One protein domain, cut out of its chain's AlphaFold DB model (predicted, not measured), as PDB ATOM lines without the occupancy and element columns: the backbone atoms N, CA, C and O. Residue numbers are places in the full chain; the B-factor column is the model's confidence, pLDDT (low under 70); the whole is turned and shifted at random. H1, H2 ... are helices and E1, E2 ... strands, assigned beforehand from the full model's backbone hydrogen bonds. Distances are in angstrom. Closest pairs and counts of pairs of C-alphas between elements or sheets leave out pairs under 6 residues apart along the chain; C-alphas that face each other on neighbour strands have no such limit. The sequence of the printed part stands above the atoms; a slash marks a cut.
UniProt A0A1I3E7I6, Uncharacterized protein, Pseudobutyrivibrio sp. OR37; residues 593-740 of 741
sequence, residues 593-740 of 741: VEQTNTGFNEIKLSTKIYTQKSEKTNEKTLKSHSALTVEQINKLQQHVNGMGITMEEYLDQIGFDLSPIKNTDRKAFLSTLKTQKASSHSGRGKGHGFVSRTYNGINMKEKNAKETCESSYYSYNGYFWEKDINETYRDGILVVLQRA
ATOM      1  N   VAL A 593     -27.950 -16.490 -50.602       93.00
ATOM      2  CA  VAL A 593     -29.376 -16.254 -50.360       93.00
ATOM      3  C   VAL A 593     -29.592 -16.154 -48.852       93.00
ATOM      4  O   VAL A 593     -29.551 -17.155 -48.144       93.00
ATOM      5  N   GLU A 594     -29.805 -14.939 -48.346       87.38
ATOM      6  CA  GLU A 594     -30.093 -14.708 -46.928       87.38
ATOM      7  C   GLU A 594     -31.587 -14.478 -46.704       87.38
ATOM      8  O   GLU A 594     -32.205 -13.612 -47.325       87.38
ATOM      9  N   GLN A 595     -32.167 -15.243 -45.780       82.62
ATOM     10  CA  GLN A 595     -33.549 -15.067 -45.351       82.62
ATOM     11  C   GLN A 595     -33.696 -13.838 -44.455       82.62
ATOM     12  O   GLN A 595     -32.902 -13.597 -43.547       82.62
ATOM     13  N   THR A 596     -34.757 -13.079 -44.702       79.00
ATOM     14  CA  THR A 596     -35.155 -11.897 -43.940       79.00
ATOM     15  C   THR A 596     -36.653 -11.962 -43.645       79.00
ATOM     16  O   THR A 596     -37.396 -12.707 -44.287       79.00
ATOM     17  N   ASN A 597     -37.130 -11.148 -42.703       69.56
ATOM     18  CA  ASN A 597     -38.543 -11.139 -42.305       69.56
ATOM     19  C   ASN A 597     -39.506 -10.825 -43.470       69.56
ATOM     20  O   ASN A 597     -40.668 -11.216 -43.421       69.56
ATOM     21  N   THR A 598     -39.031 -10.136 -44.515       69.50
ATOM     22  CA  THR A 598     -39.825  -9.685 -45.669       69.50
ATOM     23  C   THR A 598     -39.523 -10.434 -46.974       69.50
ATOM     24  O   THR A 598     -40.084 -10.083 -48.008       69.50
ATOM     25  N   GLY A 599     -38.656 -11.455 -46.958       79.12
ATOM     26  CA  GLY A 599     -38.256 -12.211 -48.151       79.12
ATOM     27  C   GLY A 599     -36.760 -12.529 -48.174       79.12
ATOM     28  O   GLY A 599     -36.151 -12.749 -47.127       79.12
ATOM     29  N   PHE A 600     -36.148 -12.526 -49.358       85.19
ATOM     30  CA  PHE A 600     -34.741 -12.894 -49.548       85.19
ATOM     31  C   PHE A 600     -33.858 -11.701 -49.917       85.19
ATOM     32  O   PHE A 600     -34.201 -10.897 -50.782       85.19
ATOM     33  N   ASN A 601     -32.678 -11.635 -49.303       89.00
ATOM     34  CA  ASN A 601     -31.576 -10.772 -49.709       89.00
ATOM     35  C   ASN A 601     -30.570 -11.599 -50.529       89.00
ATOM     36  O   ASN A 601     -30.009 -12.573 -50.029       89.00
ATOM     37  N   GLU A 602     -30.343 -11.220 -51.788       91.88
ATOM     38  CA  GLU A 602     -29.493 -11.963 -52.726       91.88
ATOM     39  C   GLU A 602     -28.156 -11.239 -52.977       91.88
ATOM     40  O   GLU A 602     -28.109 -10.132 -53.521       91.88
ATOM     41  N   ILE A 603     -27.037 -11.883 -52.627       94.12
ATOM     42  CA  ILE A 603     -25.680 -11.357 -52.828       94.12
ATOM     43  C   ILE A 603     -24.972 -12.189 -53.899       94.12
ATOM     44  O   ILE A 603     -24.534 -13.309 -53.648       94.12
ATOM     45  N   LYS A 604     -24.812 -11.629 -55.102       94.94
ATOM     46  CA  LYS A 604     -24.059 -12.272 -56.193       94.94
ATOM     47  C   LYS A 604     -22.565 -12.305 -55.875       94.94
ATOM     48  O   LYS A 604     -21.937 -11.250 -55.720       94.94
ATOM     49  N   LEU A 605     -21.994 -13.503 -55.792       95.88
ATOM     50  CA  LEU A 605     -20.578 -13.724 -55.511       95.88
ATOM     51  C   LEU A 605     -19.804 -14.042 -56.793       95.88
ATOM     52  O   LEU A 605     -20.357 -14.458 -57.806       95.88
ATOM     53  N   SER A 606     -18.495 -13.817 -56.768       95.31
ATOM     54  CA  SER A 606     -17.626 -14.266 -57.846       95.31
ATOM     55  C   SER A 606     -17.357 -15.757 -57.694       95.31
ATOM     56  O   SER A 606     -16.917 -16.200 -56.637       95.31
ATOM     57  N   THR A 607     -17.492 -16.515 -58.785       94.12
ATOM     58  CA  THR A 607     -17.006 -17.905 -58.862       94.12
ATOM     59  C   THR A 607     -15.520 -18.040 -58.512       94.12
ATOM     60  O   THR A 607     -15.083 -19.123 -58.139       94.12
ATOM     61  N   LYS A 608     -14.725 -16.965 -58.594       94.88
ATOM     62  CA  LYS A 608     -13.337 -16.948 -58.121       94.88
ATOM     63  C   LYS A 608     -13.267 -16.558 -56.648       94.88
ATOM     64  O   LYS A 608     -13.699 -15.472 -56.265       94.88
ATOM     65  N   ILE A 609     -12.629 -17.408 -55.849       94.56
ATOM     66  CA  ILE A 609     -12.277 -17.091 -54.463       94.56
ATOM     67  C   ILE A 609     -11.062 -16.153 -54.397       94.56
ATOM     68  O   ILE A 609     -10.131 -16.265 -55.202       94.56
ATOM     69  N   TYR A 610     -11.031 -15.265 -53.404       95.12
ATOM     70  CA  TYR A 610      -9.805 -14.567 -53.016       95.12
ATOM     71  C   TYR A 610      -9.017 -15.428 -52.034       95.12
ATOM     72  O   TYR A 610      -9.603 -16.011 -51.120       95.12
ATOM     73  N   THR A 611      -7.693 -15.476 -52.192       93.25
ATOM     74  CA  THR A 611      -6.806 -16.176 -51.262       93.25
ATOM     75  C   THR A 611      -5.678 -15.286 -50.744       93.25
ATOM     76  O   THR A 611      -5.046 -14.539 -51.493       93.25
ATOM     77  N   GLN A 612      -5.390 -15.389 -49.446       90.62
ATOM     78  CA  GLN A 612      -4.304 -14.672 -48.778       90.62
ATOM     79  C   GLN A 612      -3.491 -15.637 -47.912       90.62
ATOM     80  O   GLN A 612      -4.027 -16.364 -47.084       90.62
ATOM     81  N   LYS A 613      -2.168 -15.651 -48.095       88.81
ATOM     82  CA  LYS A 613      -1.258 -16.450 -47.260       88.81
ATOM     83  C   LYS A 613      -1.290 -15.954 -45.809       88.81
ATOM     84  O   LYS A 613      -1.231 -14.739 -45.605       88.81
ATOM     85  N   SER A 614      -1.345 -16.861 -44.829       84.88
ATOM     86  CA  SER A 614      -1.538 -16.509 -43.411       84.88
ATOM     87  C   SER A 614      -0.472 -15.549 -42.859       84.88
ATOM     88  O   SER A 614      -0.798 -14.593 -42.157       84.88
ATOM     89  N   GLU A 615       0.789 -15.699 -43.272       79.25
ATOM     90  CA  GLU A 615       1.891 -14.809 -42.886       79.25
ATOM     91  C   GLU A 615       1.736 -13.371 -43.427       79.25
ATOM     92  O   GLU A 615       2.324 -12.427 -42.895       79.25
ATOM     93  N   LYS A 616       0.911 -13.177 -44.466       81.88
ATOM     94  CA  LYS A 616       0.599 -11.873 -45.078       81.88
ATOM     95  C   LYS A 616      -0.773 -11.323 -44.674       81.88
ATOM     96  O   LYS A 616      -1.161 -10.279 -45.200       81.88
ATOM     97  N   THR A 617      -1.502 -11.985 -43.774       83.12
ATOM     98  CA  THR A 617      -2.872 -11.628 -43.365       83.12
ATOM     99  C   THR A 617      -3.011 -10.167 -42.935       83.12
ATOM    100  O   THR A 617      -2.206  -9.661 -42.148       83.12
ATOM    101  N   ASN A 618      -4.045  -9.491 -43.446       85.12
ATOM    102  CA  ASN A 618      -4.392  -8.107 -43.123       85.12
ATOM    103  C   ASN A 618      -5.919  -7.947 -43.113       85.12
ATOM    104  O   ASN A 618      -6.569  -8.145 -44.136       85.12
ATOM    105  N   GLU A 619      -6.481  -7.542 -41.973       88.00
ATOM    106  CA  GLU A 619      -7.930  -7.414 -41.779       88.00
ATOM    107  C   GLU A 619      -8.616  -6.488 -42.785       88.00
ATOM    108  O   GLU A 619      -9.678  -6.817 -43.306       88.00
ATOM    109  N   LYS A 620      -8.003  -5.335 -43.088       88.75
ATOM    110  CA  LYS A 620      -8.564  -4.365 -44.038       88.75
ATOM    111  C   LYS A 620      -8.613  -4.950 -45.444       88.75
ATOM    112  O   LYS A 620      -9.564  -4.684 -46.168       88.75
ATOM    113  N   THR A 621      -7.613  -5.753 -45.815       89.31
ATOM    114  CA  THR A 621      -7.579  -6.461 -47.100       89.31
ATOM    115  C   THR A 621      -8.657  -7.538 -47.166       89.31
ATOM    116  O   THR A 621      -9.426  -7.550 -48.121       89.31
ATOM    117  N   LEU A 622      -8.774  -8.389 -46.140       90.12
ATOM    118  CA  LEU A 622      -9.815  -9.422 -46.075       90.12
ATOM    119  C   LEU A 622     -11.219  -8.802 -46.154       90.12
ATOM    120  O   LEU A 622     -12.023  -9.196 -46.996       90.12
ATOM    121  N   LYS A 623     -11.491  -7.773 -45.339       91.12
ATOM    122  CA  LYS A 623     -12.778  -7.062 -45.320       91.12
ATOM    123  C   LYS A 623     -13.092  -6.356 -46.640       91.12
ATOM    124  O   LYS A 623     -14.242  -6.373 -47.050       91.12
ATOM    125  N   SER A 624     -12.105  -5.774 -47.328       91.12
ATOM    126  CA  SER A 624     -12.337  -5.123 -48.627       91.12
ATOM    127  C   SER A 624     -12.560  -6.098 -49.787       91.12
ATOM    128  O   SER A 624     -13.072  -5.687 -50.826       91.12
ATOM    129  N   HIS A 625     -12.178  -7.369 -49.625       92.25
ATOM    130  CA  HIS A 625     -12.389  -8.416 -50.625       92.25
ATOM    131  C   HIS A 625     -13.615  -9.290 -50.328       92.25
ATOM    132  O   HIS A 625     -14.077  -9.967 -51.246       92.25
ATOM    133  N   SER A 626     -14.142  -9.273 -49.098       92.31
ATOM    134  CA  SER A 626     -15.328 -10.042 -48.708       92.31
ATOM    135  C   SER A 626     -16.619  -9.385 -49.169       92.31
ATOM    136  O   SER A 626     -16.828  -8.190 -48.974       92.31
ATOM    137  N   ALA A 627     -17.516 -10.190 -49.729       93.56
ATOM    138  CA  ALA A 627     -18.916  -9.819 -49.899       93.56
ATOM    139  C   ALA A 627     -19.794 -10.210 -48.708       93.56
ATOM    140  O   ALA A 627     -20.836  -9.591 -48.514       93.56
ATOM    141  N   LEU A 628     -19.388 -11.226 -47.940       94.62
ATOM    142  CA  LEU A 628     -20.146 -11.709 -46.791       94.62
ATOM    143  C   LEU A 628     -19.672 -11.047 -45.495       94.62
ATOM    144  O   LEU A 628     -18.479 -10.776 -45.315       94.62
ATOM    145  N   THR A 629     -20.612 -10.809 -44.586       93.56
ATOM    146  CA  THR A 629     -20.344 -10.368 -43.215       93.56
ATOM    147  C   THR A 629     -19.889 -11.540 -42.339       93.56
ATOM    148  O   THR A 629     -20.056 -12.708 -42.688       93.56
ATOM    149  N   VAL A 630     -19.338 -11.238 -41.159       91.56
ATOM    150  CA  VAL A 630     -18.951 -12.262 -40.168       91.56
ATOM    151  C   VAL A 630     -20.153 -13.121 -39.753       91.56
ATOM    152  O   VAL A 630     -20.024 -14.331 -39.604       91.56
ATOM    153  N   GLU A 631     -21.331 -12.512 -39.609       91.62
ATOM    154  CA  GLU A 631     -22.565 -13.219 -39.257       91.62
ATOM    155  C   GLU A 631     -22.999 -14.186 -40.368       91.62
ATOM    156  O   GLU A 631     -23.287 -15.346 -40.091       91.62
ATOM    157  N   GLN A 632     -22.959 -13.750 -41.630       94.50
ATOM    158  CA  GLN A 632     -23.279 -14.592 -42.788       94.50
ATOM    159  C   GLN A 632     -22.295 -15.764 -42.941       94.50
ATOM    160  O   GLN A 632     -22.710 -16.874 -43.264       94.50
ATOM    161  N   ILE A 633     -21.006 -15.552 -42.649       94.81
ATOM    162  CA  ILE A 633     -19.990 -16.619 -42.639       94.81
ATOM    163  C   ILE A 633     -20.277 -17.642 -41.527       94.81
ATOM    164  O   ILE A 633     -20.169 -18.845 -41.763       94.81
ATOM    165  N   ASN A 634     -20.708 -17.191 -40.346       91.12
ATOM    166  CA  ASN A 634     -21.097 -18.077 -39.246       91.12
ATOM    167  C   ASN A 634     -22.404 -18.841 -39.541       91.12
ATOM    168  O   ASN A 634     -22.498 -20.026 -39.230       91.12
ATOM    169  N   LYS A 635     -23.394 -18.209 -40.192       92.38
ATOM    170  CA  LYS A 635     -24.610 -18.887 -40.689       92.38
ATOM    171  C   LYS A 635     -24.256 -19.971 -41.714       92.38
ATOM    172  O   LYS A 635     -24.695 -21.110 -41.584       92.38
ATOM    173  N   LEU A 636     -23.397 -19.647 -42.684       94.81
ATOM    174  CA  LEU A 636     -22.899 -20.593 -43.688       94.81
ATOM    175  C   LEU A 636     -22.163 -21.781 -43.046       94.81
ATOM    176  O   LEU A 636     -22.367 -22.924 -43.443       94.81
ATOM    177  N   GLN A 637     -21.344 -21.532 -42.022       94.44
ATOM    178  CA  GLN A 637     -20.692 -22.585 -41.241       94.44
ATOM    179  C   GLN A 637     -21.696 -23.530 -40.576       94.44
ATOM    180  O   GLN A 637     -21.546 -24.747 -40.672       94.44
ATOM    181  N   GLN A 638     -22.710 -22.984 -39.900       92.31
ATOM    182  CA  GLN A 638     -23.748 -23.778 -39.241       92.31
ATOM    183  C   GLN A 638     -24.523 -24.633 -40.253       92.31
ATOM    184  O   GLN A 638     -24.738 -25.815 -39.996       92.31
ATOM    185  N   HIS A 639     -24.854 -24.069 -41.419       93.12
ATOM    186  CA  HIS A 639     -25.511 -24.776 -42.524       93.12
ATOM    187  C   HIS A 639     -24.681 -25.959 -43.038       93.12
ATOM    188  O   HIS A 639     -25.147 -27.095 -43.028       93.12
ATOM    189  N   VAL A 640     -23.418 -25.719 -43.405       93.69
ATOM    190  CA  VAL A 640     -22.503 -26.755 -43.922       93.69
ATOM    191  C   VAL A 640     -22.252 -27.863 -42.896       93.69
ATOM    192  O   VAL A 640     -22.244 -29.043 -43.249       93.69
ATOM    193  N   ASN A 641     -22.114 -27.502 -41.617       89.50
ATOM    194  CA  ASN A 641     -21.984 -28.472 -40.532       89.50
ATOM    195  C   ASN A 641     -23.271 -29.308 -40.372       89.50
ATOM    196  O   ASN A 641     -23.190 -30.528 -40.249       89.50
ATOM    197  N   GLY A 642     -24.454 -28.689 -40.472       87.69
ATOM    198  CA  GLY A 642     -25.744 -29.392 -40.487       87.69
ATOM    199  C   GLY A 642     -25.909 -30.366 -41.663       87.69
ATOM    200  O   GLY A 642     -26.562 -31.394 -41.516       87.69
ATOM    201  N   MET A 643     -25.262 -30.096 -42.802       87.50
ATOM    202  CA  MET A 643     -25.206 -31.007 -43.955       87.50
ATOM    203  C   MET A 643     -24.190 -32.157 -43.796       87.50
ATOM    204  O   MET A 643     -24.152 -33.055 -44.636       87.50
ATOM    205  N   GLY A 644     -23.339 -32.152 -42.761       90.62
ATOM    206  CA  GLY A 644     -22.357 -33.216 -42.517       90.62
ATOM    207  C   GLY A 644     -21.245 -33.326 -43.573       90.62
ATOM    208  O   GLY A 644     -20.636 -34.392 -43.722       90.62
ATOM    209  N   ILE A 645     -20.968 -32.248 -44.308       95.00
ATOM    210  CA  ILE A 645     -19.919 -32.149 -45.339       95.00
ATOM    211  C   ILE A 645     -18.883 -31.083 -44.962       95.00
ATOM    212  O   ILE A 645     -19.036 -30.355 -43.984       95.00
ATOM    213  N   THR A 646     -17.782 -31.020 -45.704       96.69
ATOM    214  CA  THR A 646     -16.748 -29.993 -45.522       96.69
ATOM    215  C   THR A 646     -17.093 -28.707 -46.283       96.69
ATOM    216  O   THR A 646     -17.816 -28.719 -47.282       96.69
ATOM    217  N   MET A 647     -16.531 -27.574 -45.847       97.06
ATOM    218  CA  MET A 647     -16.692 -26.289 -46.545       97.06
ATOM    219  C   MET A 647     -16.058 -26.306 -47.947       97.06
ATOM    220  O   MET A 647     -16.542 -25.622 -48.847       97.06
ATOM    221  N   GLU A 648     -14.988 -27.085 -48.157       96.19
ATOM    222  CA  GLU A 648     -14.403 -27.292 -49.487       96.19
ATOM    223  C   GLU A 648     -15.376 -28.042 -50.408       96.19
ATOM    224  O   GLU A 648     -15.642 -27.564 -51.508       96.19
ATOM    225  N   GLU A 649     -15.957 -29.163 -49.960       96.25
ATOM    226  CA  GLU A 649     -16.945 -29.926 -50.741       96.25
ATOM    227  C   GLU A 649     -18.170 -29.077 -51.100       96.25
ATOM    228  O   GLU A 649     -18.561 -29.040 -52.267       96.25
ATOM    229  N   TYR A 650     -18.739 -28.352 -50.130       97.00
ATOM    230  CA  TYR A 650     -19.913 -27.510 -50.363       97.00
ATOM    231  C   TYR A 650     -19.636 -26.419 -51.407       97.00
ATOM    232  O   TYR A 650     -20.361 -26.297 -52.391       97.00
ATOM    233  N   LEU A 651     -18.548 -25.652 -51.268       96.50
ATOM    234  CA  LEU A 651     -18.244 -24.577 -52.222       96.50
ATOM    235  C   LEU A 651     -17.896 -25.111 -53.630       96.50
ATOM    236  O   LEU A 651     -18.217 -24.453 -54.623       96.50
ATOM    237  N   ASP A 652     -17.304 -26.305 -53.743       95.69
ATOM    238  CA  ASP A 652     -17.052 -26.974 -55.033       95.69
ATOM    239  C   ASP A 652     -18.375 -27.399 -55.707       95.69
ATOM    240  O   ASP A 652     -18.533 -27.208 -56.914       95.69
ATOM    241  N   GLN A 653     -19.351 -27.898 -54.930       94.75
ATOM    242  CA  GLN A 653     -20.706 -28.240 -55.398       94.75
ATOM    243  C   GLN A 653     -21.477 -27.004 -55.884       94.75
ATOM    244  O   GLN A 653     -22.064 -27.021 -56.970       94.75
ATOM    245  N   ILE A 654     -21.432 -25.897 -55.133       95.38
ATOM    246  CA  ILE A 654     -22.035 -24.623 -55.558       95.38
ATOM    247  C   ILE A 654     -21.386 -24.112 -56.860       95.38
ATOM    248  O   ILE A 654     -22.076 -23.569 -57.724       95.38
ATOM    249  N   GLY A 655     -20.090 -24.371 -57.064       94.44
ATOM    250  CA  GLY A 655     -19.379 -24.102 -58.320       94.44
ATOM    251  C   GLY A 655     -18.294 -23.028 -58.227       94.44
ATOM    252  O   GLY A 655     -17.946 -22.419 -59.244       94.44
ATOM    253  N   PHE A 656     -17.753 -22.783 -57.031       96.38
ATOM    254  CA  PHE A 656     -16.572 -21.941 -56.851       96.38
ATOM    255  C   PHE A 656     -15.309 -22.612 -57.421       96.38
ATOM    256  O   PHE A 656     -15.124 -23.824 -57.347       96.38
ATOM    257  N   ASP A 657     -14.397 -21.815 -57.976       95.00
ATOM    258  CA  ASP A 657     -13.097 -22.276 -58.461       95.00
ATOM    259  C   ASP A 657     -12.114 -22.429 -57.293       95.00
ATOM    260  O   ASP A 657     -11.416 -21.489 -56.910       95.00
ATOM    261  N   LEU A 658     -12.056 -23.639 -56.733       94.56
ATOM    262  CA  LEU A 658     -11.166 -23.993 -55.623       94.56
ATOM    263  C   LEU A 658      -9.746 -24.396 -56.075       94.56
ATOM    264  O   LEU A 658      -8.916 -24.796 -55.255       94.56
ATOM    265  N   SER A 659      -9.406 -24.236 -57.361       93.19
ATOM    266  CA  SER A 659      -8.045 -24.469 -57.875       93.19
ATOM    267  C   SER A 659      -6.931 -23.743 -57.089       93.19
ATOM    268  O   SER A 659      -5.856 -24.330 -56.940       93.19
ATOM    269  N   PRO A 660      -7.126 -22.518 -56.545       90.12
ATOM    270  CA  PRO A 660      -6.112 -21.844 -55.729       90.12
ATOM    271  C   PRO A 660      -5.765 -22.547 -54.406       90.12
ATOM    272  O   PRO A 660      -4.673 -22.322 -53.890       90.12
ATOM    273  N   ILE A 661      -6.665 -23.378 -53.859       89.94
ATOM    274  CA  ILE A 661      -6.453 -24.113 -52.595       89.94
ATOM    275  C   ILE A 661      -6.183 -25.610 -52.792       89.94
ATOM    276  O   ILE A 661      -5.538 -26.231 -51.950       89.94
ATOM    277  N   LYS A 662      -6.596 -26.188 -53.927       86.88
ATOM    278  CA  LYS A 662      -6.294 -27.586 -54.282       86.88
ATOM    279  C   LYS A 662      -4.835 -27.794 -54.729       86.88
ATOM    280  O   LYS A 662      -4.323 -28.901 -54.624       86.88
ATOM    281  N   ASN A 663      -4.147 -26.736 -55.174       78.75
ATOM    282  CA  ASN A 663      -2.756 -26.776 -55.663       78.75
ATOM    283  C   ASN A 663      -1.712 -26.266 -54.640       78.75
ATOM    284  O   ASN A 663      -0.683 -25.714 -55.030       78.75
ATOM    285  N   THR A 664      -1.969 -26.395 -53.334       81.19
ATOM    286  CA  THR A 664      -1.032 -25.987 -52.271       81.19
ATOM    287  C   THR A 664      -0.931 -27.046 -51.174       81.19
ATOM    288  O   THR A 664      -1.894 -27.731 -50.849       81.19
ATOM    289  N   ASP A 665       0.266 -27.143 -50.604       81.19
ATOM    290  CA  ASP A 665       0.638 -27.887 -49.398       81.19
ATOM    291  C   ASP A 665       0.005 -27.342 -48.102       81.19
ATOM    292  O   ASP A 665       0.015 -28.009 -47.070       81.19
ATOM    293  N   ARG A 666      -0.559 -26.129 -48.141       85.38
ATOM    294  CA  ARG A 666      -1.136 -25.432 -46.985       85.38
ATOM    295  C   ARG A 666      -2.567 -25.881 -46.684       85.38
ATOM    296  O   ARG A 666      -3.349 -26.183 -47.586       85.38
ATOM    297  N   LYS A 667      -2.953 -25.825 -45.407       89.25
ATOM    298  CA  LYS A 667      -4.349 -25.963 -44.967       89.25
ATOM    299  C   LYS A 667      -5.139 -24.720 -45.383       89.25
ATOM    300  O   LYS A 667      -4.677 -23.590 -45.213       89.25
ATOM    301  N   ALA A 668      -6.333 -24.932 -45.924       93.00
ATOM    302  CA  ALA A 668      -7.230 -23.862 -46.342       93.00
ATOM    303  C   ALA A 668      -8.229 -23.533 -45.231       93.00
ATOM    304  O   ALA A 668      -8.845 -24.434 -44.662       93.00
ATOM    305  N   PHE A 669      -8.406 -22.245 -44.951       94.38
ATOM    306  CA  PHE A 669      -9.340 -21.747 -43.946       94.38
ATOM    307  C   PHE A 669     -10.260 -20.693 -44.561       94.38
ATOM    308  O   PHE A 669      -9.775 -19.700 -45.105       94.38
ATOM    309  N   LEU A 670     -11.578 -20.844 -44.423       95.88
ATOM    310  CA  LEU A 670     -12.517 -19.765 -44.730       95.88
ATOM    311  C   LEU A 670     -12.353 -18.688 -43.651       95.88
ATOM    312  O   LEU A 670     -12.500 -18.978 -42.465       95.88
ATOM    313  N   SER A 671     -11.987 -17.465 -44.033       93.69
ATOM    314  CA  SER A 671     -11.684 -16.408 -43.064       93.69
ATOM    315  C   SER A 671     -12.957 -15.800 -42.482       93.69
ATOM    316  O   SER A 671     -13.800 -15.314 -43.228       93.69
ATOM    317  N   THR A 672     -13.042 -15.699 -41.154       90.88
ATOM    318  CA  THR A 672     -14.122 -14.974 -40.453       90.88
ATOM    319  C   THR A 672     -13.845 -13.467 -40.329       90.88
ATOM    320  O   THR A 672     -14.454 -12.771 -39.518       90.88
ATOM    321  N   LEU A 673     -12.913 -12.937 -41.134       89.06
ATOM    322  CA  LEU A 673     -12.542 -11.516 -41.239       89.06
ATOM    323  C   LEU A 673     -11.991 -10.868 -39.952       89.06
ATOM    324  O   LEU A 673     -11.823  -9.646 -39.915       89.06
ATOM    325  N   LYS A 674     -11.690 -11.655 -38.913       85.50
ATOM    326  CA  LYS A 674     -11.036 -11.205 -37.674       85.50
ATOM    327  C   LYS A 674      -9.545 -11.539 -37.714       85.50
ATOM    328  O   LYS A 674      -9.152 -12.651 -38.070       85.50
ATOM    329  N   THR A 675      -8.711 -10.590 -37.299       81.38
ATOM    330  CA  THR A 675      -7.268 -10.799 -37.117       81.38
ATOM    331  C   THR A 675      -6.846 -10.210 -35.779       81.38
ATOM    332  O   THR A 675      -7.359  -9.165 -35.382       81.38
ATOM    333  N   GLN A 676      -5.924 -10.854 -35.070       75.19
ATOM    334  CA  GLN A 676      -5.347 -10.276 -33.858       75.19
ATOM    335  C   GLN A 676      -4.027  -9.567 -34.186       75.19
ATOM    336  O   GLN A 676      -3.410  -9.797 -35.230       75.19
ATOM    337  N   LYS A 677      -3.597  -8.657 -33.302       67.00
ATOM    338  CA  LYS A 677      -2.383  -7.855 -33.514       67.00
ATOM    339  C   LYS A 677      -1.164  -8.755 -33.724       67.00
ATOM    340  O   LYS A 677      -0.931  -9.680 -32.951       67.00
ATOM    341  N   ALA A 678      -0.353  -8.421 -34.727       67.94
ATOM    342  CA  ALA A 678       0.947  -9.051 -34.908       67.94
ATOM    343  C   ALA A 678       1.821  -8.801 -33.669       67.94
ATOM    344  O   ALA A 678       1.962  -7.651 -33.245       67.94
ATOM    345  N   SER A 679       2.410  -9.858 -33.109       66.69
ATOM    346  CA  SER A 679       3.333  -9.741 -31.978       66.69
ATOM    347  C   SER A 679       4.766  -9.958 -32.457       66.69
ATOM    348  O   SER A 679       5.081 -10.972 -33.081       66.69
ATOM    349  N   SER A 680       5.636  -8.980 -32.208       64.12
ATOM    350  CA  SER A 680       7.059  -9.042 -32.543       64.12
ATOM    351  C   SER A 680       7.865  -9.363 -31.290       64.12
ATOM    352  O   SER A 680       8.007  -8.513 -30.409       64.12
ATOM    353  N   HIS A 681       8.410 -10.573 -31.222       63.06
ATOM    354  CA  HIS A 681       9.268 -11.015 -30.132       63.06
ATOM    355  C   HIS A 681      10.734 -10.890 -30.561       63.06
ATOM    356  O   HIS A 681      11.214 -11.637 -31.416       63.06
ATOM    357  N   SER A 682      11.457  -9.939 -29.963       58.34
ATOM    358  CA  SER A 682      12.910  -9.850 -30.086       58.34
ATOM    359  C   SER A 682      13.566 -10.884 -29.169       58.34
ATOM    360  O   SER A 682      13.438 -10.826 -27.944       58.34
ATOM    361  N   GLY A 683      14.285 -11.849 -29.749       57.62
ATOM    362  CA  GLY A 683      15.069 -12.801 -28.970       57.62
ATOM    363  C   GLY A 683      16.144 -12.069 -28.164       57.62
ATOM    364  O   GLY A 683      16.913 -11.283 -28.715       57.62
ATOM    365  N   ARG A 684      16.233 -12.338 -26.854       50.62
ATOM    366  CA  ARG A 684      17.179 -11.665 -25.934       50.62
ATOM    367  C   ARG A 684      18.663 -12.011 -26.163       50.62
ATOM    368  O   ARG A 684      19.511 -11.589 -25.384       50.62
ATOM    369  N   GLY A 685      18.991 -12.747 -27.225       55.22
ATOM    370  CA  GLY A 685      20.357 -13.040 -27.650       55.22
ATOM    371  C   GLY A 685      20.422 -13.521 -29.103       55.22
ATOM    372  O   GLY A 685      19.559 -14.268 -29.550       55.22
ATOM    373  N   LYS A 686      21.481 -13.107 -29.813       54.31
ATOM    374  CA  LYS A 686      21.864 -13.553 -31.170       54.31
ATOM    375  C   LYS A 686      20.799 -13.397 -32.273       54.31
ATOM    376  O   LYS A 686      20.382 -14.384 -32.857       54.31
ATOM    377  N   GLY A 687      20.434 -12.165 -32.633       59.78
ATOM    378  CA  GLY A 687      19.978 -11.811 -33.996       59.78
ATOM    379  C   GLY A 687      18.674 -12.424 -34.542       59.78
ATOM    380  O   GLY A 687      18.256 -12.032 -35.630       59.78
ATOM    381  N   HIS A 688      18.024 -13.336 -33.821       58.53
ATOM    382  CA  HIS A 688      16.758 -13.947 -34.211       58.53
ATOM    383  C   HIS A 688      15.583 -13.168 -33.620       58.53
ATOM    384  O   HIS A 688      15.494 -12.967 -32.404       58.53
ATOM    385  N   GLY A 689      14.659 -12.754 -34.480       65.81
ATOM    386  CA  GLY A 689      13.346 -12.280 -34.068       65.81
ATOM    387  C   GLY A 689      12.252 -13.165 -34.645       65.81
ATOM    388  O   GLY A 689      12.434 -13.808 -35.680       65.81
ATOM    389  N   PHE A 690      11.110 -13.192 -33.971       68.06
ATOM    390  CA  PHE A 690       9.926 -13.906 -34.430       68.06
ATOM    391  C   PHE A 690       8.764 -12.926 -34.522       68.06
ATOM    392  O   PHE A 690       8.548 -12.115 -33.619       68.06
ATOM    393  N   VAL A 691       8.001 -13.016 -35.606       70.50
ATOM    394  CA  VAL A 691       6.697 -12.365 -35.709       70.50
ATOM    395  C   VAL A 691       5.638 -13.453 -35.711       70.50
ATOM    396  O   VAL A 691       5.696 -14.369 -36.534       70.50
ATOM    397  N   SER A 692       4.664 -13.347 -34.809       73.75
ATOM    398  CA  SER A 692       3.423 -14.108 -34.922       73.75
ATOM    399  C   SER A 692       2.321 -13.236 -35.518       73.75
ATOM    400  O   SER A 692       2.224 -12.038 -35.227       73.75
ATOM    401  N   ARG A 693       1.476 -13.838 -36.357       78.25
ATOM    402  CA  ARG A 693       0.183 -13.279 -36.763       78.25
ATOM    403  C   ARG A 693      -0.901 -14.298 -36.489       78.25
ATOM    404  O   ARG A 693      -0.870 -15.397 -37.050       78.25
ATOM    405  N   THR A 694      -1.859 -13.889 -35.676       83.19
ATOM    406  CA  THR A 694      -2.989 -14.714 -35.270       83.19
ATOM    407  C   THR A 694      -4.238 -14.277 -36.032       83.19
ATOM    408  O   THR A 694      -4.495 -13.082 -36.201       83.19
ATOM    409  N   TYR A 695      -4.985 -15.241 -36.552       87.06
ATOM    410  CA  TYR A 695      -6.132 -15.035 -37.426       87.06
ATOM    411  C   TYR A 695      -7.238 -16.020 -37.076       87.06
ATOM    412  O   TYR A 695      -6.963 -17.128 -36.621       87.06
ATOM    413  N   ASN A 696      -8.484 -15.633 -37.334       89.94
ATOM    414  CA  ASN A 696      -9.600 -16.552 -37.192       89.94
ATOM    415  C   ASN A 696     -10.007 -17.122 -38.554       89.94
ATOM    416  O   ASN A 696     -10.017 -16.419 -39.576       89.94
ATOM    417  N   GLY A 697     -10.375 -18.398 -38.557       92.12
ATOM    418  CA  GLY A 697     -10.876 -19.072 -39.742       92.12
ATOM    419  C   GLY A 697     -11.551 -20.398 -39.423       92.12
ATOM    420  O   GLY A 697     -11.582 -20.845 -38.281       92.12
ATOM    421  N   ILE A 698     -12.112 -21.009 -40.458       94.56
ATOM    422  CA  ILE A 698     -12.821 -22.286 -40.391       94.56
ATOM    423  C   ILE A 698     -12.080 -23.250 -41.308       94.56
ATOM    424  O   ILE A 698     -11.968 -22.971 -42.505       94.56
ATOM    425  N   ASN A 699     -11.544 -24.346 -40.765       94.12
ATOM    426  CA  ASN A 699     -10.807 -25.339 -41.548       94.12
ATOM    427  C   ASN A 699     -11.703 -25.907 -42.659       94.12
ATOM    428  O   ASN A 699     -12.724 -26.534 -42.388       94.12
ATOM    429  N   MET A 700     -11.334 -25.683 -43.921       95.38
ATOM    430  CA  MET A 700     -12.207 -26.013 -45.046       95.38
ATOM    431  C   MET A 700     -12.264 -27.505 -45.367       95.38
ATOM    432  O   MET A 700     -13.189 -27.923 -46.054       95.38
ATOM    433  N   LYS A 701     -11.298 -28.291 -44.876       93.94
ATOM    434  CA  LYS A 701     -11.157 -29.734 -45.144       93.94
ATOM    435  C   LYS A 701     -11.704 -30.620 -44.021       93.94
ATOM    436  O   LYS A 701     -11.527 -31.832 -44.055       93.94
ATOM    437  N   GLU A 702     -12.336 -30.023 -43.018       93.94
ATOM    438  CA  GLU A 702     -12.808 -30.703 -41.814       93.94
ATOM    439  C   GLU A 702     -14.330 -30.577 -41.695       93.94
ATOM    440  O   GLU A 702     -14.905 -29.513 -41.926       93.94
ATOM    441  N   LYS A 703     -14.992 -31.694 -41.380       94.50
ATOM    442  CA  LYS A 703     -16.439 -31.737 -41.139       94.50
ATOM    443  C   LYS A 703     -16.724 -31.210 -39.740       94.50
ATOM    444  O   LYS A 703     -15.957 -31.483 -38.823       94.50
ATOM    445  N   ASN A 704     -17.835 -30.498 -39.561       91.19
ATOM    446  CA  ASN A 704     -18.202 -29.883 -38.278       91.19
ATOM    447  C   ASN A 704     -17.168 -28.872 -37.741       91.19
ATOM    448  O   ASN A 704     -17.150 -28.571 -36.543       91.19
ATOM    449  N   ALA A 705     -16.321 -28.323 -38.621       89.69
ATOM    450  CA  ALA A 705     -15.287 -27.365 -38.256       89.69
ATOM    451  C   ALA A 705     -15.903 -26.124 -37.590       89.69
ATOM    452  O   ALA A 705     -16.851 -25.521 -38.107       89.69
ATOM    453  N   LYS A 706     -15.340 -25.722 -36.446       92.31
ATOM    454  CA  LYS A 706     -15.695 -24.494 -35.711       92.31
ATOM    455  C   LYS A 706     -14.736 -23.351 -36.082       92.31
ATOM    456  O   LYS A 706     -13.716 -23.586 -36.723       92.31
ATOM    457  N   GLU A 707     -15.082 -22.103 -35.746       91.81
ATOM    458  CA  GLU A 707     -14.142 -20.974 -35.871       91.81
ATOM    459  C   GLU A 707     -12.964 -21.230 -34.916       91.81
ATOM    460  O   GLU A 707     -13.158 -21.254 -33.699       91.81
ATOM    461  N   THR A 708     -11.756 -21.430 -35.449       88.94
ATOM    462  CA  THR A 708     -10.527 -21.565 -34.656       88.94
ATOM    463  C   THR A 708      -9.680 -20.298 -34.738       88.94
ATOM    464  O   THR A 708      -9.776 -19.503 -35.678       88.94
ATOM    465  N   CYS A 709      -8.867 -20.090 -33.702       87.44
ATOM    466  CA  CYS A 709      -7.915 -18.992 -33.591       87.44
ATOM    467  C   CYS A 709      -6.516 -19.548 -33.880       87.44
ATOM    468  O   CYS A 709      -5.885 -20.156 -33.016       87.44
ATOM    469  N   GLU A 710      -6.046 -19.372 -35.110       84.19
ATOM    470  CA  GLU A 710      -4.802 -19.955 -35.611       84.19
ATOM    471  C   GLU A 710      -3.659 -18.945 -35.554       84.19
ATOM    472  O   GLU A 710      -3.845 -17.760 -35.837       84.19
ATOM    473  N   SER A 711      -2.445 -19.400 -35.242       77.50
ATOM    474  CA  SER A 711      -1.257 -18.537 -35.184       77.50
ATOM    475  C   SER A 711      -0.200 -18.974 -36.190       77.50
ATOM    476  O   SER A 711       0.376 -20.051 -36.083       77.50
ATOM    477  N   SER A 712       0.086 -18.102 -37.155       72.88
ATOM    478  CA  SER A 712       1.232 -18.246 -38.058       72.88
ATOM    479  C   SER A 712       2.477 -17.628 -37.426       72.88
ATOM    480  O   SER A 712       2.424 -16.503 -36.926       72.88
ATOM    481  N   TYR A 713       3.596 -18.350 -37.466       69.38
ATOM    482  CA  TYR A 713       4.880 -17.910 -36.920       69.38
ATOM    483  C   TYR A 713       5.914 -17.825 -38.033       69.38
ATOM    484  O   TYR A 713       6.097 -18.783 -38.786       69.38
ATOM    485  N   TYR A 714       6.633 -16.706 -38.105       68.62
ATOM    486  CA  TYR A 714       7.818 -16.604 -38.945       68.62
ATOM    487  C   TYR A 714       9.017 -16.029 -38.194       68.62
ATOM    488  O   TYR A 714       8.967 -14.945 -37.607       68.62
ATOM    489  N   SER A 715      10.105 -16.796 -38.222       60.94
ATOM    490  CA  SER A 715      11.435 -16.359 -37.828       60.94
ATOM    491  C   SER A 715      12.004 -15.437 -38.904       60.94
ATOM    492  O   SER A 715      11.827 -15.657 -40.103       60.94
ATOM    493  N   TYR A 716      12.716 -14.402 -38.472       63.03
ATOM    494  CA  TYR A 716      13.621 -13.651 -39.328       63.03
ATOM    495  C   TYR A 716      15.014 -13.670 -38.706       63.03
ATOM    496  O   TYR A 716      15.196 -13.490 -37.498       63.03
ATOM    497  N   ASN A 717      16.009 -13.923 -39.551       57.75
ATOM    498  CA  ASN A 717      17.409 -13.907 -39.164       57.75
ATOM    499  C   ASN A 717      17.957 -12.516 -39.506       57.75
ATOM    500  O   ASN A 717      17.894 -12.107 -40.665       57.75
ATOM    501  N   GLY A 718      18.428 -11.765 -38.505       52.41
ATOM    502  CA  GLY A 718      18.546 -10.294 -38.514       52.41
ATOM    503  C   GLY A 718      19.488  -9.632 -39.533       52.41
ATOM    504  O   GLY A 718      19.768  -8.446 -39.390       52.41
ATOM    505  N   TYR A 719      19.968 -10.366 -40.538       51.47
ATOM    506  CA  TYR A 719      20.856  -9.885 -41.600       51.47
ATOM    507  C   TYR A 719      20.371 -10.179 -43.033       51.47
ATOM    508  O   TYR A 719      20.931  -9.611 -43.966       51.47
ATOM    509  N   PHE A 720      19.327 -10.993 -43.240       46.31
ATOM    510  CA  PHE A 720      18.787 -11.281 -44.579       46.31
ATOM    511  C   PHE A 720      17.255 -11.277 -44.581       46.31
ATOM    512  O   PHE A 720      16.615 -12.147 -43.998       46.31
ATOM    513  N   TRP A 721      16.666 -10.295 -45.266       46.47
ATOM    514  CA  TRP A 721      15.233  -9.993 -45.167       46.47
ATOM    515  C   TRP A 721      14.304 -10.869 -46.026       46.47
ATOM    516  O   TRP A 721      13.097 -10.809 -45.810       46.47
ATOM    517  N   GLU A 722      14.810 -11.666 -46.983       46.16
ATOM    518  CA  GLU A 722      13.930 -12.270 -48.010       46.16
ATOM    519  C   GLU A 722      14.173 -13.734 -48.431       46.16
ATOM    520  O   GLU A 722      13.264 -14.303 -49.035       46.16
ATOM    521  N   LYS A 723      15.331 -14.374 -48.171       40.81
ATOM    522  CA  LYS A 723      15.662 -15.662 -48.838       40.81
ATOM    523  C   LYS A 723      15.583 -16.951 -48.016       40.81
ATOM    524  O   LYS A 723      15.082 -17.933 -48.554       40.81
ATOM    525  N   ASP A 724      15.978 -16.961 -46.745       42.97
ATOM    526  CA  ASP A 724      16.056 -18.200 -45.944       42.97
ATOM    527  C   ASP A 724      14.992 -18.276 -44.841       42.97
ATOM    528  O   ASP A 724      15.288 -18.456 -43.662       42.97
ATOM    529  N   ILE A 725      13.715 -18.182 -45.228       48.38
ATOM    530  CA  ILE A 725      12.575 -18.482 -44.335       48.38
ATOM    531  C   ILE A 725      12.350 -20.011 -44.265       48.38
ATOM    532  O   ILE A 725      11.225 -20.493 -44.437       48.38
ATOM    533  N   ASN A 726      13.416 -20.797 -44.112       44.41
ATOM    534  CA  ASN A 726      13.318 -22.256 -44.016       44.41
ATOM    535  C   ASN A 726      12.656 -22.651 -42.681       44.41
ATOM    536  O   ASN A 726      12.863 -21.984 -41.672       44.41
ATOM    537  N   GLU A 727      11.825 -23.699 -42.704       44.47
ATOM    538  CA  GLU A 727      11.173 -24.291 -41.516       44.47
ATOM    539  C   GLU A 727      10.244 -23.349 -40.721       44.47
ATOM    540  O   GLU A 727      10.291 -23.242 -39.499       44.47
ATOM    541  N   THR A 728       9.341 -22.669 -41.428       48.38
ATOM    542  CA  THR A 728       8.245 -21.907 -40.806       48.38
ATOM    543  C   THR A 728       6.928 -22.679 -40.839       48.38
ATOM    544  O   THR A 728       6.642 -23.342 -41.836       48.38
ATOM    545  N   TYR A 729       6.107 -22.525 -39.789       51.84
ATOM    546  CA  TYR A 729       4.693 -22.935 -39.749       51.84
ATOM    547  C   TYR A 729       3.890 -22.089 -40.758       51.84
ATOM    548  O   TYR A 729       3.223 -21.106 -40.419       51.84
ATOM    549  N   ARG A 730       4.026 -22.436 -42.042       58.06
ATOM    550  CA  ARG A 730       3.467 -21.769 -43.235       58.06
ATOM    551  C   ARG A 730       2.014 -22.176 -43.501       58.06
ATOM    552  O   ARG A 730       1.500 -21.970 -44.599       58.06
ATOM    553  N   ASP A 731       1.364 -22.765 -42.510       67.12
ATOM    554  CA  ASP A 731       0.378 -23.826 -42.710       67.12
ATOM    555  C   ASP A 731      -0.991 -23.339 -43.197       67.12
ATOM    556  O   ASP A 731      -1.858 -24.164 -43.463       67.12
ATOM    557  N   GLY A 732      -1.202 -22.026 -43.325       81.88
ATOM    558  CA  GLY A 732      -2.498 -21.426 -43.643       81.88
ATOM    559  C   GLY A 732      -2.556 -20.710 -44.994       81.88
ATOM    560  O   GLY A 732      -1.687 -19.897 -45.343       81.88
ATOM    561  N   ILE A 733      -3.645 -20.948 -45.722       90.88
ATOM    562  CA  ILE A 733      -4.165 -20.060 -46.763       90.88
ATOM    563  C   ILE A 733      -5.595 -19.641 -46.390       90.88
ATOM    564  O   ILE A 733      -6.482 -20.476 -46.225       90.88
ATOM    565  N   LEU A 734      -5.804 -18.337 -46.211       92.69
ATOM    566  CA  LEU A 734      -7.109 -17.749 -45.933       92.69
ATOM    567  C   LEU A 734      -7.894 -17.580 -47.228       92.69
ATOM    568  O   LEU A 734      -7.364 -17.042 -48.198       92.69
ATOM    569  N   VAL A 735      -9.156 -17.988 -47.211       95.38
ATOM    570  CA  VAL A 735     -10.112 -17.891 -48.314       95.38
ATOM    571  C   VAL A 735     -11.184 -16.862 -47.971       95.38
ATOM    572  O   VAL A 735     -11.666 -16.812 -46.839       95.38
ATOM    573  N   VAL A 736     -11.561 -16.040 -48.951       95.81
ATOM    574  CA  VAL A 736     -12.638 -15.049 -48.845       95.81
ATOM    575  C   VAL A 736     -13.524 -15.122 -50.089       95.81
ATOM    576  O   VAL A 736     -13.025 -15.142 -51.218       95.81
ATOM    577  N   LEU A 737     -14.843 -15.134 -49.880       96.06
ATOM    578  CA  LEU A 737     -15.834 -15.105 -50.957       96.06
ATOM    579  C   LEU A 737     -16.058 -13.659 -51.414       96.06
ATOM    580  O   LEU A 737     -16.452 -12.795 -50.626       96.06
ATOM    581  N   GLN A 738     -15.770 -13.389 -52.687       94.25
ATOM    582  CA  GLN A 738     -15.795 -12.038 -53.250       94.25
ATOM    583  C   GLN A 738     -17.145 -11.687 -53.861       94.25
ATOM    584  O   GLN A 738     -17.852 -12.568 -54.341       94.25
ATOM    585  N   ARG A 739     -17.465 -10.392 -53.953       91.31
ATOM    586  CA  ARG A 739     -18.630  -9.925 -54.719       91.31
ATOM    587  C   ARG A 739     -18.379 -10.128 -56.213       91.31
ATOM    588  O   ARG A 739     -17.253  -9.925 -56.678       91.31
ATOM    589  N   ALA A 740     -19.413 -10.491 -56.966       89.94
ATOM    590  CA  ALA A 740     -19.376 -10.359 -58.418       89.94
ATOM    591  C   ALA A 740     -19.126  -8.883 -58.795       89.94
ATOM    592  O   ALA A 740     -19.576  -7.978 -58.085       89.94
TER     593      ALA A 740
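What this domain is: This is residues 593 to 740 of the 741 residues of an uncharacterized protein of Pseudobutyrivibrio sp. OR37 (UniProt A0A1I3E7I6). One strongly twisted sheet of seven strands runs the length of a long model: round E2, E3 and E7 it has H1 on one face and H3 on the opposite face and curls round H2, and from there the strands E4, E5 and E6 reach away as a long arm. At the other end the hairpin of E1 and E2 sticks out with residues 595 to 600. The 148 printed residues have seven named strands and four named helices, in the order E1 E2 H1 H2 H3 H4 E3 E4 E5 E6 E7, and the class is mixed, helices and strands. The sheet is branched, with antiparallel pairs and one parallel pair. The whole is a rod of 62 by 29 by 27 A, only just compact and close to loose, with a radius of gyration of the C-alphas of 17.3 A.

Where its parts are: Find C-alpha 593 at (-29.376, -16.254, -50.360), where E1, residues 593 to 596, begins. E2, residues 599 to 613, spans 37.3 A and bends by 67 degrees at residue 607. Next come H1, residues 619 to 625, H2, residues 630 to 642 and 18.4 A long, H3, residues 647 to 654, and H4, residues 659 to 662. E3, residues 667 to 675, bends by 91 degrees at residue 672. E4 is residues 679 to 682; E5, residues 688 to 699, spans 30.7 A and bends by 71 degrees at residue 696. E6, residues 707 to 717, spans 32.5 A. E7, residues 732 to 739, ends at C-alpha 739, (-18.630, -9.925, -54.719).

How they stand to each other: Look first at the sheet. E2 is antiparallel to E1 (N 594 and O 601, 2.9 A) and, farther on, to E7 (N 610 and O 736, 3.0 A). On the other side of E7 is E3, parallel to it, with N 735 and O 669 at 2.8 A. E5 has three neighbours: antiparallel E3 (N 698 and O 670, 2.9 A) and E4 (N 681 and O 690, 2.9 A) on one side, E6 (N 693 and O 712, 2.9 A) on the other. E4, E5 and E6 are a meander, each strand the antiparallel neighbour of the one before. H1 is over E3 at a height over the sheet of 6.9 A, running across the strands, its Glu 619 and Thr 675 being closest, C-alphas 5.8 A apart. On the opposite face H3 is only just over E2, with 3 C-alphas falling on it, at a height of 9.4 A. The sheet curls round H2, whose Val 630 comes closest to E3 at Thr 672, C-alphas 5.5 A apart. With residues 637 to 640 alone, H2 only just touches H3, only at the corner, with 3 pairs of C-alphas within 8 A, about perpendicular at 89 degrees. H4 is on the sheet at a height of 5.8 A, over none of its strands. In H1, H2 and H3 every O i to N i+4 pair is within hydrogen-bond range; H4 is too short for such a pair.

The domain as a whole: The two C-alphas farthest apart, those of Thr 598 and Lys 686, are 63.5 A apart. The printed part has no cut. The link from E6 to E7, residues 718 to 731, is long. The mean pLDDT of the printed part is 82.3, and it is under 70 at residues 597 to 598, 677 to 690 and 713 to 731.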